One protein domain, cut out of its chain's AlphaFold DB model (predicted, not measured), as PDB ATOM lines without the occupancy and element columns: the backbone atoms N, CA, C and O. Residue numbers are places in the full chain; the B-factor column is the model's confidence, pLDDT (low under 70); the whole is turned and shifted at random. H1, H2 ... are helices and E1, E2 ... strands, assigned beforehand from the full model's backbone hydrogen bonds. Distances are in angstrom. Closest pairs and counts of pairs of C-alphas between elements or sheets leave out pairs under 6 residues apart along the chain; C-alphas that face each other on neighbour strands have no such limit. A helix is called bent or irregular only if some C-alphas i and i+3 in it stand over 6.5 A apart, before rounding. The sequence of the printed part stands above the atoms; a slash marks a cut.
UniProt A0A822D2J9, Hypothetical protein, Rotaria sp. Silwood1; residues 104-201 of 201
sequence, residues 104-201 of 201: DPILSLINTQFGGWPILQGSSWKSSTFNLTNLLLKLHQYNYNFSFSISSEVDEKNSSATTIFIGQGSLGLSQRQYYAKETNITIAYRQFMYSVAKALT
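What this domain is: This is residues 104 to 201 of the 201 residues of the protein "Hypothetical protein" of Rotaria sp. Silwood1 (UniProt A0A822D2J9). The model is a loose, open frame of helices with a nearly empty middle, and a long bent hairpin of two strands, E1 and E2, reaches away from it as an arm. H1, H2 and H3 lie along one side of the frame, the longest helix H5 makes another side, with its last turns near H2, and short H4 lies at the other end of H5. The printed part has 98 residues with five named helices and two named strands, in the order H1, H2, H3, E1, E2, H4, H5, and its one sheet, E1 - E2, is antiparallel. The class is mixed, helices and strands. The whole is loose, with a radius of gyration of the C-alphas of 17.3 A, and the C-alphas span 51 by 36 by 26 A, the arm adding to the length.

Where its parts are: H1 is residues 104 to 112, 11.8 A from first to last C-alpha, and begins at C-alpha 104, (-11.497, -4.508, 9.455). H2 is residues 118 to 124, 8.4 A; it is irregular, with C-alphas 120 and 123 9.5 A apart. H3 is residues 132 to 141, 14.3 A. E1 is residues 148 to 155, 18.9 A, and bends by 66 degrees at residue 152. E2 is residues 158 to 168, 22.5 A, and bends by 108 degrees at residue 161; its C-alpha 158 is at (-19.929, 9.641, -34.067). H4 is residues 176 to 179, 5.7 A. H5 is residues 184 to 199, 22.0 A, and ends at C-alpha 199, (-8.380, -15.300, 6.807).

How they stand to each other: H1 touches no helix; it is apart from H2, H3 and H5, among others. H2 and H5 are close but not clearly touching, the closest C-alphas being those of Leu 120 and Ala 197, 6.5 A apart. They run the same way at a steep tilt of 49 degrees, though the line of H2 is a rough one. H3 is apart from H2 and H5, and its closest C-alpha to E1 is that of His 140, 7.6 A from that of Ile 150. E1 and E2 form a hairpin, antiparallel at 167 degrees; N 149 and O 167 are 3.0 A apart and N 163 and O 153 2.8 A, both within hydrogen-bond range. H4 and H5 only just touch, and only at the corner by their link, with 3 pairs of C-alphas within 8 A; H5 does so with residues 185 to 186 alone, and the closest C-alphas are those of Tyr 178 and Thr 186, 6.8 A apart. In H1, H3 and H5 every O i to N i+4 pair is within hydrogen-bond range; in H2 1 of 3 is, beside 2 of 4 O i to N i+3 pairs, and H4 is too short for an O i to N i+4 pair.

The domain as a whole: The two C-alphas farthest apart are those of Ser 123 and Ser 160, 52.6 A, while those of Asp 104 and Thr 201, the chain's last residue, are 11.3 A apart. The printed part has no cut. The links H1 to H2, E1 to E2 and H4 to H5 are tight, the other three short, and there is no long link. The mean pLDDT of the printed part is 93.4, and no printed residue is under 70.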
ATOM      1  N   ASP A 104     -10.295  -5.253   9.079       95.88
ATOM      2  CA  ASP A 104     -11.497  -4.508   9.455       95.88
ATOM      3  C   ASP A 104     -12.081  -3.673   8.298       95.88
ATOM      4  O   ASP A 104     -13.304  -3.719   8.093       95.88
ATOM      5  N   PRO A 105     -11.272  -2.969   7.472       95.88
ATOM      6  CA  PRO A 105     -11.807  -2.186   6.359       95.88
ATOM      7  C   PRO A 105     -12.563  -3.045   5.340       95.88
ATOM      8  O   PRO A 105     -13.657  -2.676   4.897       95.88
ATOM      9  N   ILE A 106     -12.025  -4.222   4.991       95.00
ATOM     10  CA  ILE A 106     -12.654  -5.099   3.999       95.00
ATOM     11  C   ILE A 106     -13.893  -5.801   4.567       95.00
ATOM     12  O   ILE A 106     -14.912  -5.882   3.877       95.00
ATOM     13  N   LEU A 107     -13.870  -6.225   5.835       95.56
ATOM     14  CA  LEU A 107     -15.050  -6.785   6.502       95.56
ATOM     15  C   LEU A 107     -16.183  -5.762   6.608       95.56
ATOM     16  O   LEU A 107     -17.347  -6.097   6.373       95.56
ATOM     17  N   SER A 108     -15.853  -4.504   6.908       95.62
ATOM     18  CA  SER A 108     -16.824  -3.410   6.933       95.62
ATOM     19  C   SER A 108     -17.486  -3.215   5.567       95.62
ATOM     20  O   SER A 108     -18.715  -3.152   5.479       95.62
ATOM     21  N   LEU A 109     -16.709  -3.209   4.477       95.19
ATOM     22  CA  LEU A 109     -17.248  -3.111   3.116       95.19
ATOM     23  C   LEU A 109     -18.153  -4.300   2.765       95.19
ATOM     24  O   LEU A 109     -19.274  -4.095   2.290       95.19
ATOM     25  N   ILE A 110     -17.711  -5.529   3.048       94.81
ATOM     26  CA  ILE A 110     -18.491  -6.749   2.792       94.81
ATOM     27  C   ILE A 110     -19.843  -6.683   3.508       94.81
ATOM     28  O   ILE A 110     -20.889  -6.894   2.890       94.81
ATOM     29  N   ASN A 111     -19.837  -6.341   4.795       92.75
ATOM     30  CA  ASN A 111     -21.037  -6.370   5.623       92.75
ATOM     31  C   ASN A 111     -21.980  -5.187   5.364       92.75
ATOM     32  O   ASN A 111     -23.196  -5.359   5.444       92.75
ATOM     33  N   THR A 112     -21.452  -4.002   5.042       92.56
ATOM     34  CA  THR A 112     -22.265  -2.777   4.930       92.56
ATOM     35  C   THR A 112     -22.616  -2.391   3.496       92.56
ATOM     36  O   THR A 112     -23.707  -1.876   3.264       92.56
ATOM     37  N   GLN A 113     -21.726  -2.631   2.526       93.75
ATOM     38  CA  GLN A 113     -21.924  -2.205   1.135       93.75
ATOM     39  C   GLN A 113     -22.350  -3.352   0.221       93.75
ATOM     40  O   GLN A 113     -23.124  -3.125  -0.708       93.75
ATOM     41  N   PHE A 114     -21.867  -4.572   0.473       94.12
ATOM     42  CA  PHE A 114     -22.043  -5.703  -0.449       94.12
ATOM     43  C   PHE A 114     -23.114  -6.715  -0.017       94.12
ATOM     44  O   PHE A 114     -23.419  -7.649  -0.754       94.12
ATOM     45  N   GLY A 115     -23.754  -6.511   1.138       92.44
ATOM     46  CA  GLY A 115     -24.815  -7.404   1.621       92.44
ATOM     47  C   GLY A 115     -24.293  -8.748   2.136       92.44
ATOM     48  O   GLY A 115     -25.042  -9.730   2.166       92.44
ATOM     49  N   GLY A 116     -23.025  -8.780   2.548       93.81
ATOM     50  CA  GLY A 116     -22.365  -9.947   3.108       93.81
ATOM     51  C   GLY A 116     -21.730 -10.873   2.070       93.81
ATOM     52  O   GLY A 116     -21.913 -10.727   0.862       93.81
ATOM     53  N   TRP A 117     -20.984 -11.861   2.563       93.94
ATOM     54  CA  TRP A 117     -20.408 -12.933   1.754       93.94
ATOM     55  C   TRP A 117     -20.858 -14.276   2.346       93.94
ATOM     56  O   TRP A 117     -20.422 -14.618   3.449       93.94
ATOM     57  N   PRO A 118     -21.713 -15.058   1.649       94.12
ATOM     58  CA  PRO A 118     -22.303 -16.283   2.198       94.12
ATOM     59  C   PRO A 118     -21.317 -17.262   2.846       94.12
ATOM     60  O   PRO A 118     -21.662 -17.905   3.833       94.12
ATOM     61  N   ILE A 119     -20.088 -17.362   2.326       93.31
ATOM     62  CA  ILE A 119     -19.063 -18.263   2.873       93.31
ATOM     63  C   ILE A 119     -18.581 -17.846   4.270       93.31
ATOM     64  O   ILE A 119     -18.222 -18.714   5.056       93.31
ATOM     65  N   LEU A 120     -18.607 -16.546   4.591       93.25
ATOM     66  CA  LEU A 120     -18.201 -16.019   5.898       93.25
ATOM     67  C   LEU A 120     -19.327 -16.137   6.930       93.25
ATOM     68  O   LEU A 120     -19.094 -16.377   8.107       93.25
ATOM     69  N   GLN A 121     -20.570 -15.960   6.483       92.50
ATOM     70  CA  GLN A 121     -21.738 -15.837   7.360       92.50
ATOM     71  C   GLN A 121     -22.512 -17.151   7.549       92.50
ATOM     72  O   GLN A 121     -23.291 -17.276   8.501       92.50
ATOM     73  N   GLY A 122     -22.337 -18.128   6.656       91.44
ATOM     74  CA  GLY A 122     -22.995 -19.430   6.735       91.44
ATOM     75  C   GLY A 122     -24.516 -19.306   6.864       91.44
ATOM     76  O   GLY A 122     -25.170 -18.616   6.083       91.44
ATOM     77  N   SER A 123     -25.090 -19.941   7.889       92.62
ATOM     78  CA  SER A 123     -26.539 -19.940   8.142       92.62
ATOM     79  C   SER A 123     -27.114 -18.582   8.554       92.62
ATOM     80  O   SER A 123     -28.334 -18.416   8.543       92.62
ATOM     81  N   SER A 124     -26.276 -17.618   8.952       92.38
ATOM     82  CA  SER A 124     -26.739 -16.268   9.297       92.38
ATOM     83  C   SER A 124     -27.047 -15.417   8.060       92.38
ATOM     84  O   SER A 124     -27.839 -14.476   8.148       92.38
ATOM     85  N   TRP A 125     -26.490 -15.773   6.895       95.06
ATOM     86  CA  TRP A 125     -26.788 -15.100   5.636       95.06
ATOM     87  C   TRP A 125     -28.151 -15.529   5.090       95.06
ATOM     88  O   TRP A 125     -28.457 -16.718   4.989       95.06
ATOM     89  N   LYS A 126     -28.982 -14.554   4.709       93.94
ATOM     90  CA  LYS A 126     -30.346 -14.791   4.226       93.94
ATOM     91  C   LYS A 126     -30.494 -14.340   2.779       93.94
ATOM     92  O   LYS A 126     -30.480 -13.145   2.486       93.94
ATOM     93  N   SER A 127     -30.744 -15.295   1.887       93.00
ATOM     94  CA  SER A 127     -31.022 -15.014   0.473       93.00
ATOM     95  C   SER A 127     -32.260 -14.134   0.278       93.00
ATOM     96  O   SER A 127     -32.285 -13.313  -0.631       93.00
ATOM     97  N   SER A 128     -33.260 -14.246   1.159       94.69
ATOM     98  CA  SER A 128     -34.510 -13.478   1.084       94.69
ATOM     99  C   SER A 128     -34.320 -11.967   1.228       94.69
ATOM    100  O   SER A 128     -35.178 -11.205   0.795       94.69
ATOM    101  N   THR A 129     -33.234 -11.526   1.866       90.88
ATOM    102  CA  THR A 129     -32.914 -10.103   2.060       90.88
ATOM    103  C   THR A 129     -31.843  -9.601   1.096       90.88
ATOM    104  O   THR A 129     -31.538  -8.411   1.086       90.88
ATOM    105  N   PHE A 130     -31.245 -10.489   0.300       94.62
ATOM    106  CA  PHE A 130     -30.166 -10.140  -0.612       94.62
ATOM    107  C   PHE A 130     -30.709  -9.494  -1.893       94.62
ATOM    108  O   PHE A 130     -31.622 -10.012  -2.532       94.62
ATOM    109  N   ASN A 131     -30.109  -8.372  -2.294       94.62
ATOM    110  CA  ASN A 131     -30.465  -7.655  -3.513       94.62
ATOM    111  C   ASN A 131     -29.269  -7.630  -4.473       94.62
ATOM    112  O   ASN A 131     -28.350  -6.823  -4.316       94.62
ATOM    113  N   LEU A 132     -29.313  -8.501  -5.483       92.75
ATOM    114  CA  LEU A 132     -28.257  -8.620  -6.489       92.75
ATOM    115  C   LEU A 132     -28.046  -7.317  -7.270       92.75
ATOM    116  O   LEU A 132     -26.908  -6.931  -7.509       92.75
ATOM    117  N   THR A 133     -29.121  -6.615  -7.637       93.75
ATOM    118  CA  THR A 133     -29.027  -5.344  -8.369       93.75
ATOM    119  C   THR A 133     -28.282  -4.295  -7.551       93.75
ATOM    120  O   THR A 133     -27.397  -3.625  -8.075       93.75
ATOM    121  N   ASN A 134     -28.586  -4.184  -6.254       94.69
ATOM    122  CA  ASN A 134     -27.880  -3.263  -5.366       94.69
ATOM    123  C   ASN A 134     -26.396  -3.634  -5.225       94.69
ATOM    124  O   ASN A 134     -25.550  -2.745  -5.280       94.69
ATOM    125  N   LEU A 135     -26.072  -4.929  -5.107       94.56
ATOM    126  CA  LEU A 135     -24.680  -5.386  -5.100       94.56
ATOM    127  C   LEU A 135     -23.955  -4.978  -6.390       94.56
ATOM    128  O   LEU A 135     -22.884  -4.390  -6.311       94.56
ATOM    129  N   LEU A 136     -24.528  -5.258  -7.565       93.19
ATOM    130  CA  LEU A 136     -23.902  -4.923  -8.849       93.19
ATOM    131  C   LEU A 136     -23.673  -3.413  -8.989       93.19
ATOM    132  O   LEU A 136     -22.580  -2.999  -9.364       93.19
ATOM    133  N   LEU A 137     -24.654  -2.582  -8.617       92.69
ATOM    134  CA  LEU A 137     -24.500  -1.123  -8.620       92.69
ATOM    135  C   LEU A 137     -23.342  -0.671  -7.724       92.69
ATOM    136  O   LEU A 137     -22.541   0.168  -8.131       92.69
ATOM    137  N   LYS A 138     -23.233  -1.243  -6.519       94.38
ATOM    138  CA  LYS A 138     -22.138  -0.945  -5.593       94.38
ATOM    139  C   LYS A 138     -20.797  -1.396  -6.159       94.38
ATOM    140  O   LYS A 138     -19.878  -0.593  -6.203       94.38
ATOM    141  N   LEU A 139     -20.689  -2.627  -6.653       93.19
ATOM    142  CA  LEU A 139     -19.456  -3.136  -7.258       93.19
ATOM    143  C   LEU A 139     -18.980  -2.246  -8.415       93.19
ATOM    144  O   LEU A 139     -17.816  -1.854  -8.425       93.19
ATOM    145  N   HIS A 140     -19.876  -1.822  -9.310       91.94
ATOM    146  CA  HIS A 140     -19.528  -0.886 -10.382       91.94
ATOM    147  C   HIS A 140     -19.071   0.489  -9.870       91.94
ATOM    148  O   HIS A 140     -18.137   1.053 -10.433       91.94
ATOM    149  N   GLN A 141     -19.653   1.015  -8.784       91.69
ATOM    150  CA  GLN A 141     -19.178   2.257  -8.145       91.69
ATOM    151  C   GLN A 141     -17.755   2.127  -7.580       91.69
ATOM    152  O   GLN A 141     -17.021   3.110  -7.543       91.69
ATOM    153  N   TYR A 142     -17.354   0.918  -7.177       92.00
ATOM    154  CA  TYR A 142     -15.985   0.585  -6.772       92.00
ATOM    155  C   TYR A 142     -15.098   0.137  -7.952       92.00
ATOM    156  O   TYR A 142     -14.024  -0.420  -7.732       92.00
ATOM    157  N   ASN A 143     -15.518   0.371  -9.203       88.88
ATOM    158  CA  ASN A 143     -14.834  -0.059 -10.433       88.88
ATOM    159  C   ASN A 143     -14.627  -1.582 -10.554       88.88
ATOM    160  O   ASN A 143     -13.757  -2.047 -11.294       88.88
ATOM    161  N   TYR A 144     -15.444  -2.377  -9.864       90.62
ATOM    162  CA  TYR A 144     -15.446  -3.828  -9.979       90.62
ATOM    163  C   TYR A 144     -16.513  -4.286 -10.983       90.62
ATOM    164  O   TYR A 144     -17.698  -4.384 -10.674       90.62
ATOM    165  N   ASN A 145     -16.076  -4.580 -12.209       88.81
ATOM    166  CA  ASN A 145     -16.937  -4.938 -13.344       88.81
ATOM    167  C   ASN A 145     -17.287  -6.435 -13.383       88.81
ATOM    168  O   ASN A 145     -16.944  -7.150 -14.327       88.81
ATOM    169  N   PHE A 146     -17.936  -6.924 -12.328       85.38
ATOM    170  CA  PHE A 146     -18.402  -8.309 -12.246       85.38
ATOM    171  C   PHE A 146     -19.631  -8.550 -13.134       85.38
ATOM    172  O   PHE A 146     -20.549  -7.736 -13.155       85.38
ATOM    173  N   SER A 147     -19.698  -9.712 -13.799       87.81
ATOM    174  CA  SER A 147     -20.739 -10.109 -14.773       87.81
ATOM    175  C   SER A 147     -20.644  -9.382 -16.120       87.81
ATOM    176  O   SER A 147     -20.359 -10.007 -17.144       87.81
ATOM    177  N   PHE A 148     -20.804  -8.063 -16.121       92.38
ATOM    178  CA  PHE A 148     -20.635  -7.204 -17.292       92.38
ATOM    179  C   PHE A 148     -19.793  -5.986 -16.916       92.38
ATOM    180  O   PHE A 148     -19.613  -5.691 -15.739       92.38
ATOM    181  N   SER A 149     -19.236  -5.299 -17.907       92.69
ATOM    182  CA  SER A 149     -18.637  -3.979 -17.720       92.69
ATOM    183  C   SER A 149     -19.616  -2.908 -18.178       92.69
ATOM    184  O   SER A 149     -20.402  -3.131 -19.098       92.69
ATOM    185  N   ILE A 150     -19.571  -1.752 -17.523       91.69
ATOM    186  CA  ILE A 150     -20.267  -0.552 -17.975       91.69
ATOM    187  C   ILE A 150     -19.276   0.605 -17.989       91.69
ATOM    188  O   ILE A 150     -18.568   0.844 -17.009       91.69
ATOM    189  N   SER A 151     -19.205   1.300 -19.114       91.31
ATOM    190  CA  SER A 151     -18.274   2.404 -19.332       91.31
ATOM    191  C   SER A 151     -18.916   3.482 -20.195       91.31
ATOM    192  O   SER A 151     -19.894   3.260 -20.909       91.31
ATOM    193  N   SER A 152     -18.366   4.684 -20.087       93.75
ATOM    194  CA  SER A 152     -18.683   5.808 -20.957       93.75
ATOM    195  C   SER A 152     -17.604   5.870 -22.031       93.75
ATOM    196  O   SER A 152     -16.450   6.151 -21.711       93.75
ATOM    197  N   GLU A 153     -17.965   5.610 -23.284       95.62
ATOM    198  CA  GLU A 153     -17.017   5.490 -24.398       95.62
ATOM    199  C   GLU A 153     -17.406   6.401 -25.561       95.62
ATOM    200  O   GLU A 153     -18.554   6.830 -25.679       95.62
ATOM    201  N   VAL A 154     -16.436   6.736 -26.411       97.31
ATOM    202  CA  VAL A 154     -16.689   7.509 -27.633       97.31
ATOM    203  C   VAL A 154     -17.565   6.676 -28.566       97.31
ATOM    204  O   VAL A 154     -17.301   5.492 -28.765       97.31
ATOM    205  N   ASP A 155     -18.602   7.279 -29.144       96.81
ATOM    206  CA  ASP A 155     -19.446   6.580 -30.110       96.81
ATOM    207  C   ASP A 155     -18.645   6.306 -31.394       96.81
ATOM    208  O   ASP A 155     -18.221   7.226 -32.095       96.81
ATOM    209  N   GLU A 156     -18.454   5.028 -31.725       95.69
ATOM    210  CA  GLU A 156     -17.745   4.597 -32.935       95.69
ATOM    211  C   GLU A 156     -18.382   5.141 -34.226       95.69
ATOM    212  O   GLU A 156     -17.701   5.299 -35.241       95.69
ATOM    213  N   LYS A 157     -19.686   5.454 -34.204       96.94
ATOM    214  CA  LYS A 157     -20.411   6.047 -35.337       96.94
ATOM    215  C   LYS A 157     -20.376   7.573 -35.336       96.94
ATOM    216  O   LYS A 157     -20.683   8.180 -36.362       96.94
ATOM    217  N   ASN A 158     -20.030   8.196 -34.213       97.38
ATOM    218  CA  ASN A 158     -19.929   9.641 -34.067       97.38
ATOM    219  C   ASN A 158     -18.869   9.997 -33.019       97.38
ATOM    220  O   ASN A 158     -19.171  10.155 -31.838       97.38
ATOM    221  N   SER A 159     -17.635  10.225 -33.470       96.81
ATOM    222  CA  SER A 159     -16.500  10.500 -32.583       96.81
ATOM    223  C   SER A 159     -16.602  11.811 -31.788       96.81
ATOM    224  O   SER A 159     -15.739  12.091 -30.961       96.81
ATOM    225  N   SER A 160     -17.616  12.644 -32.046       97.69
ATOM    226  CA  SER A 160     -17.921  13.850 -31.264       97.69
ATOM    227  C   SER A 160     -18.945  13.611 -30.148       97.69
ATOM    228  O   SER A 160     -19.255  14.542 -29.407       97.69
ATOM    229  N   ALA A 161     -19.483  12.396 -30.030       97.50
ATOM    230  CA  ALA A 161     -20.437  12.006 -29.003       97.50
ATOM    231  C   ALA A 161     -19.891  10.869 -28.131       97.50
ATOM    232  O   ALA A 161     -18.974  10.136 -28.505       97.50
ATOM    233  N   THR A 162     -20.505  10.718 -26.963       97.81
ATOM    234  CA  THR A 162     -20.216   9.656 -26.001       97.81
ATOM    235  C   THR A 162     -21.463   8.800 -25.830       97.81
ATOM    236  O   THR A 162     -22.579   9.320 -25.812       97.81
ATOM    237  N   THR A 163     -21.278   7.496 -25.678       96.88
ATOM    238  CA  THR A 163     -22.344   6.523 -25.453       96.88
ATOM    239  C   THR A 163     -22.008   5.612 -24.274       96.88
ATOM    240  O   THR A 163     -20.866   5.543 -23.815       96.88
ATOM    241  N   ILE A 164     -23.022   4.916 -23.765       95.56
ATOM    242  CA  ILE A 164     -22.828   3.867 -22.766       95.56
ATOM    243  C   ILE A 164     -22.404   2.600 -23.502       95.56
ATOM    244  O   ILE A 164     -23.139   2.095 -24.351       95.56
ATOM    245  N   PHE A 165     -21.246   2.069 -23.133       93.81
ATOM    246  CA  PHE A 165     -20.792   0.759 -23.563       93.81
ATOM    247  C   PHE A 165     -21.113  -0.277 -22.484       93.81
ATOM    248  O   PHE A 165     -20.874  -0.054 -21.295       93.81
ATOM    249  N   ILE A 166     -21.679  -1.409 -22.908       94.62
ATOM    250  CA  ILE A 166     -21.915  -2.575 -22.054       94.62
ATOM    251  C   ILE A 166     -21.154  -3.742 -22.667       94.62
ATOM    252  O   ILE A 166     -21.455  -4.171 -23.782       94.62
ATOM    253  N   GLY A 167     -20.174  -4.247 -21.925       93.31
ATOM    254  CA  GLY A 167     -19.255  -5.272 -22.395       93.31
ATOM    255  C   GLY A 167     -19.202  -6.500 -21.499       93.31
ATOM    256  O   GLY A 167     -19.926  -6.641 -20.510       93.31
ATOM    257  N   GLN A 168     -18.303  -7.411 -21.859       92.44
ATOM    258  CA  GLN A 168     -17.995  -8.573 -21.038       92.44
ATOM    259  C   GLN A 168     -17.355  -8.135 -19.710       92.44
ATOM    260  O   GLN A 168     -16.425  -7.330 -19.699       92.44
ATOM    261  N   GLY A 169     -17.837  -8.691 -18.598       90.50
ATOM    262  CA  GLY A 169     -17.266  -8.445 -17.276       90.50
ATOM    263  C   GLY A 169     -15.934  -9.159 -17.055       90.50
ATOM    264  O   GLY A 169     -15.502 -10.001 -17.848       90.50
ATOM    265  N   SER A 170     -15.284  -8.839 -15.942       88.25
ATOM    266  CA  SER A 170     -14.027  -9.468 -15.554       88.25
ATOM    267  C   SER A 170     -14.223 -10.927 -15.129       88.25
ATOM    268  O   SER A 170     -15.237 -11.319 -14.545       88.25
ATOM    269  N   LEU A 171     -13.211 -11.744 -15.419       89.56
ATOM    270  CA  LEU A 171     -13.062 -13.095 -14.886       89.56
ATOM    271  C   LEU A 171     -11.942 -13.087 -13.840       89.56
ATOM    272  O   LEU A 171     -10.978 -12.336 -13.969       89.56
ATOM    273  N   GLY A 172     -12.052 -13.935 -12.816       89.69
ATOM    274  CA  GLY A 172     -11.017 -14.046 -11.781       89.69
ATOM    275  C   GLY A 172      -9.684 -14.607 -12.292       89.69
ATOM    276  O   GLY A 172      -8.628 -14.248 -11.785       89.69
ATOM    277  N   LEU A 173      -9.724 -15.459 -13.317       92.50
ATOM    278  CA  LEU A 173      -8.562 -15.924 -14.066       92.50
ATOM    279  C   LEU A 173      -8.478 -15.149 -15.376       92.50
ATOM    280  O   LEU A 173      -9.486 -14.922 -16.045       92.50
ATOM    281  N   SER A 174      -7.253 -14.813 -15.773       85.88
ATOM    282  CA  SER A 174      -6.964 -13.899 -16.885       85.88
ATOM    283  C   SER A 174      -7.489 -14.348 -18.251       85.88
ATOM    284  O   SER A 174      -7.576 -13.537 -19.168       85.88
ATOM    285  N   GLN A 175      -7.822 -15.630 -18.420       86.88
ATOM    286  CA  GLN A 175      -8.264 -16.172 -19.701       86.88
ATOM    287  C   GLN A 175      -9.387 -17.186 -19.529       86.88
ATOM    288  O   GLN A 175      -9.325 -18.084 -18.685       86.88
ATOM    289  N   ARG A 176     -10.373 -17.115 -20.429       88.50
ATOM    290  CA  ARG A 176     -11.507 -18.048 -20.487       88.50
ATOM    291  C   ARG A 176     -11.067 -19.514 -20.546       88.50
ATOM    292  O   ARG A 176     -11.722 -20.369 -19.961       88.50
ATOM    293  N   GLN A 177      -9.960 -19.807 -21.226       89.31
ATOM    294  CA  GLN A 177      -9.462 -21.174 -21.404       89.31
ATOM    295  C   GLN A 177      -9.089 -21.876 -20.094       89.31
ATOM    296  O   GLN A 177      -9.179 -23.101 -20.025       89.31
ATOM    297  N   TYR A 178      -8.743 -21.127 -19.039       91.75
ATOM    298  CA  TYR A 178      -8.484 -21.727 -17.731       91.75
ATOM    299  C   TYR A 178      -9.733 -22.358 -17.120       91.75
ATOM    300  O   TYR A 178      -9.618 -23.289 -16.341       91.75
ATOM    301  N   TYR A 179     -10.927 -21.915 -17.508       90.62
ATOM    302  CA  TYR A 179     -12.184 -22.460 -17.000       90.62
ATOM    303  C   TYR A 179     -12.672 -23.696 -17.765       90.62
ATOM    304  O   TYR A 179     -13.659 -24.305 -17.367       90.62
ATOM    305  N   ALA A 180     -12.010 -24.071 -18.866       93.00
ATOM    306  CA  ALA A 180     -12.422 -25.209 -19.688       93.00
ATOM    307  C   ALA A 180     -11.949 -26.564 -19.132       93.00
ATOM    308  O   ALA A 180     -12.532 -27.593 -19.464       93.00
ATOM    309  N   LYS A 181     -10.886 -26.577 -18.318       90.69
ATOM    310  CA  LYS A 181     -10.312 -27.794 -17.731       90.69
ATOM    311  C   LYS A 181      -9.640 -27.501 -16.397       90.69
ATOM    312  O   LYS A 181      -9.123 -26.406 -16.188       90.69
ATOM    313  N   GLU A 182      -9.585 -28.505 -15.531       92.19
ATOM    314  CA  GLU A 182      -8.801 -28.404 -14.305       92.19
ATOM    315  C   GLU A 182      -7.297 -28.412 -14.622       92.19
ATOM    316  O   GLU A 182      -6.805 -29.177 -15.453       92.19
ATOM    317  N   THR A 183      -6.573 -27.507 -13.976       93.06
ATOM    318  CA  THR A 183      -5.125 -27.316 -14.067       93.06
ATOM    319  C   THR A 183      -4.581 -26.924 -12.693       93.06
ATOM    320  O   THR A 183      -5.342 -26.539 -11.802       93.06
ATOM    321  N   ASN A 184      -3.257 -26.912 -12.526       95.12
ATOM    322  CA  ASN A 184      -2.635 -26.395 -11.302       95.12
ATOM    323  C   ASN A 184      -3.075 -24.952 -10.987       95.12
ATOM    324  O   ASN A 184      -3.268 -24.615  -9.824       95.12
ATOM    325  N   ILE A 185      -3.321 -24.124 -12.012       93.81
ATOM    326  CA  ILE A 185      -3.788 -22.736 -11.855       93.81
ATOM    327  C   ILE A 185      -5.206 -22.690 -11.278       93.81
ATOM    328  O   ILE A 185      -5.473 -21.925 -10.356       93.81
ATOM    329  N   THR A 186      -6.127 -23.519 -11.774       94.50
ATOM    330  CA  THR A 186      -7.503 -23.541 -11.247       94.50
ATOM    331  C   THR A 186      -7.563 -24.123  -9.839       94.50
ATOM    332  O   THR A 186      -8.378 -23.678  -9.032       94.50
ATOM    333  N   ILE A 187      -6.698 -25.097  -9.532       95.69
ATOM    334  CA  ILE A 187      -6.552 -25.649  -8.181       95.69
ATOM    335  C   ILE A 187      -6.046 -24.557  -7.233       95.69
ATOM    336  O   ILE A 187      -6.672 -24.322  -6.199       95.69
ATOM    337  N   ALA A 188      -4.988 -23.834  -7.613       96.31
ATOM    338  CA  ALA A 188      -4.447 -22.725  -6.833       96.31
ATOM    339  C   ALA A 188      -5.473 -21.597  -6.641       96.31
ATOM    340  O   ALA A 188      -5.641 -21.103  -5.532       96.31
ATOM    341  N   TYR A 189      -6.235 -21.242  -7.679       96.31
ATOM    342  CA  TYR A 189      -7.300 -20.240  -7.578       96.31
ATOM    343  C   TYR A 189      -8.399 -20.655  -6.594       96.31
ATOM    344  O   TYR A 189      -8.862 -19.851  -5.785       96.31
ATOM    345  N   ARG A 190      -8.784 -21.936  -6.605       94.94
ATOM    346  CA  ARG A 190      -9.729 -22.483  -5.630       94.94
ATOM    347  C   ARG A 190      -9.169 -22.425  -4.209       94.94
ATOM    348  O   ARG A 190      -9.874 -21.993  -3.302       94.94
ATOM    349  N   GLN A 191      -7.915 -22.829  -4.017       97.06
ATOM    350  CA  GLN A 191      -7.237 -22.750  -2.720       97.06
ATOM    351  C   GLN A 191      -7.135 -21.305  -2.226       97.06
ATOM    352  O   GLN A 191      -7.429 -21.053  -1.065       97.06
ATOM    353  N   PHE A 192      -6.817 -20.356  -3.107       97.19
ATOM    354  CA  PHE A 192      -6.778 -18.933  -2.785       97.19
ATOM    355  C   PHE A 192      -8.128 -18.432  -2.263       97.19
ATOM    356  O   PHE A 192      -8.172 -17.819  -1.199       97.19
ATOM    357  N   MET A 193      -9.239 -18.765  -2.935       95.44
ATOM    358  CA  MET A 193     -10.582 -18.406  -2.453       95.44
ATOM    359  C   MET A 193     -10.862 -18.949  -1.042       95.44
ATOM    360  O   MET A 193     -11.407 -18.227  -0.209       95.44
ATOM    361  N   TYR A 194     -10.465 -20.195  -0.752       95.50
ATOM    362  CA  TYR A 194     -10.610 -20.773   0.589       95.50
ATOM    363  C   TYR A 194      -9.711 -20.099   1.627       95.50
ATOM    364  O   TYR A 194     -10.169 -19.827   2.734       95.50
ATOM    365  N   SER A 195      -8.453 -19.822   1.288       97.00
ATOM    366  CA  SER A 195      -7.503 -19.167   2.190       97.00
ATOM    367  C   SER A 195      -7.950 -17.755   2.550       97.00
ATOM    368  O   SER A 195      -7.905 -17.397   3.722       97.00
ATOM    369  N   VAL A 196      -8.446 -16.984   1.577       96.56
ATOM    370  CA  VAL A 196      -9.014 -15.648   1.820       96.56
ATOM    371  C   VAL A 196     -10.244 -15.743   2.716       96.56
ATOM    372  O   VAL A 196     -10.329 -15.017   3.699       96.56
ATOM    373  N   ALA A 197     -11.170 -16.664   2.433       94.81
ATOM    374  CA  ALA A 197     -12.341 -16.851   3.286       94.81
ATOM    375  C   ALA A 197     -11.939 -17.204   4.727       94.81
ATOM    376  O   ALA A 197     -12.461 -16.611   5.659       94.81
ATOM    377  N   LYS A 198     -10.966 -18.105   4.905       94.19
ATOM    378  CA  LYS A 198     -10.442 -18.493   6.221       94.19
ATOM    379  C   LYS A 198      -9.728 -17.347   6.945       94.19
ATOM    380  O   LYS A 198      -9.774 -17.293   8.164       94.19
ATOM    381  N   ALA A 199      -9.043 -16.464   6.221       93.88
ATOM    382  CA  ALA A 199      -8.380 -15.300   6.807       93.88
ATOM    383  C   ALA A 199      -9.373 -14.221   7.273       93.88
ATOM    384  O   ALA A 199      -9.018 -13.381   8.091       93.88
ATOM    385  N   LEU A 200     -10.600 -14.237   6.743       92.56
ATOM    386  CA  LEU A 200     -11.665 -13.282   7.059       92.56
ATOM    387  C   LEU A 200     -12.670 -13.794   8.107       92.56
ATOM    388  O   LEU A 200     -13.575 -13.044   8.477       92.56
ATOM    389  N   THR A 201     -12.555 -15.051   8.544       83.44
ATOM    390  CA  THR A 201     -13.362 -15.664   9.618       83.44
ATOM    391  C   THR A 201     -12.594 -15.713  10.923       83.44
ATOM    392  O   THR A 201     -13.198 -15.387  11.965       83.44
TER     393      THR A 201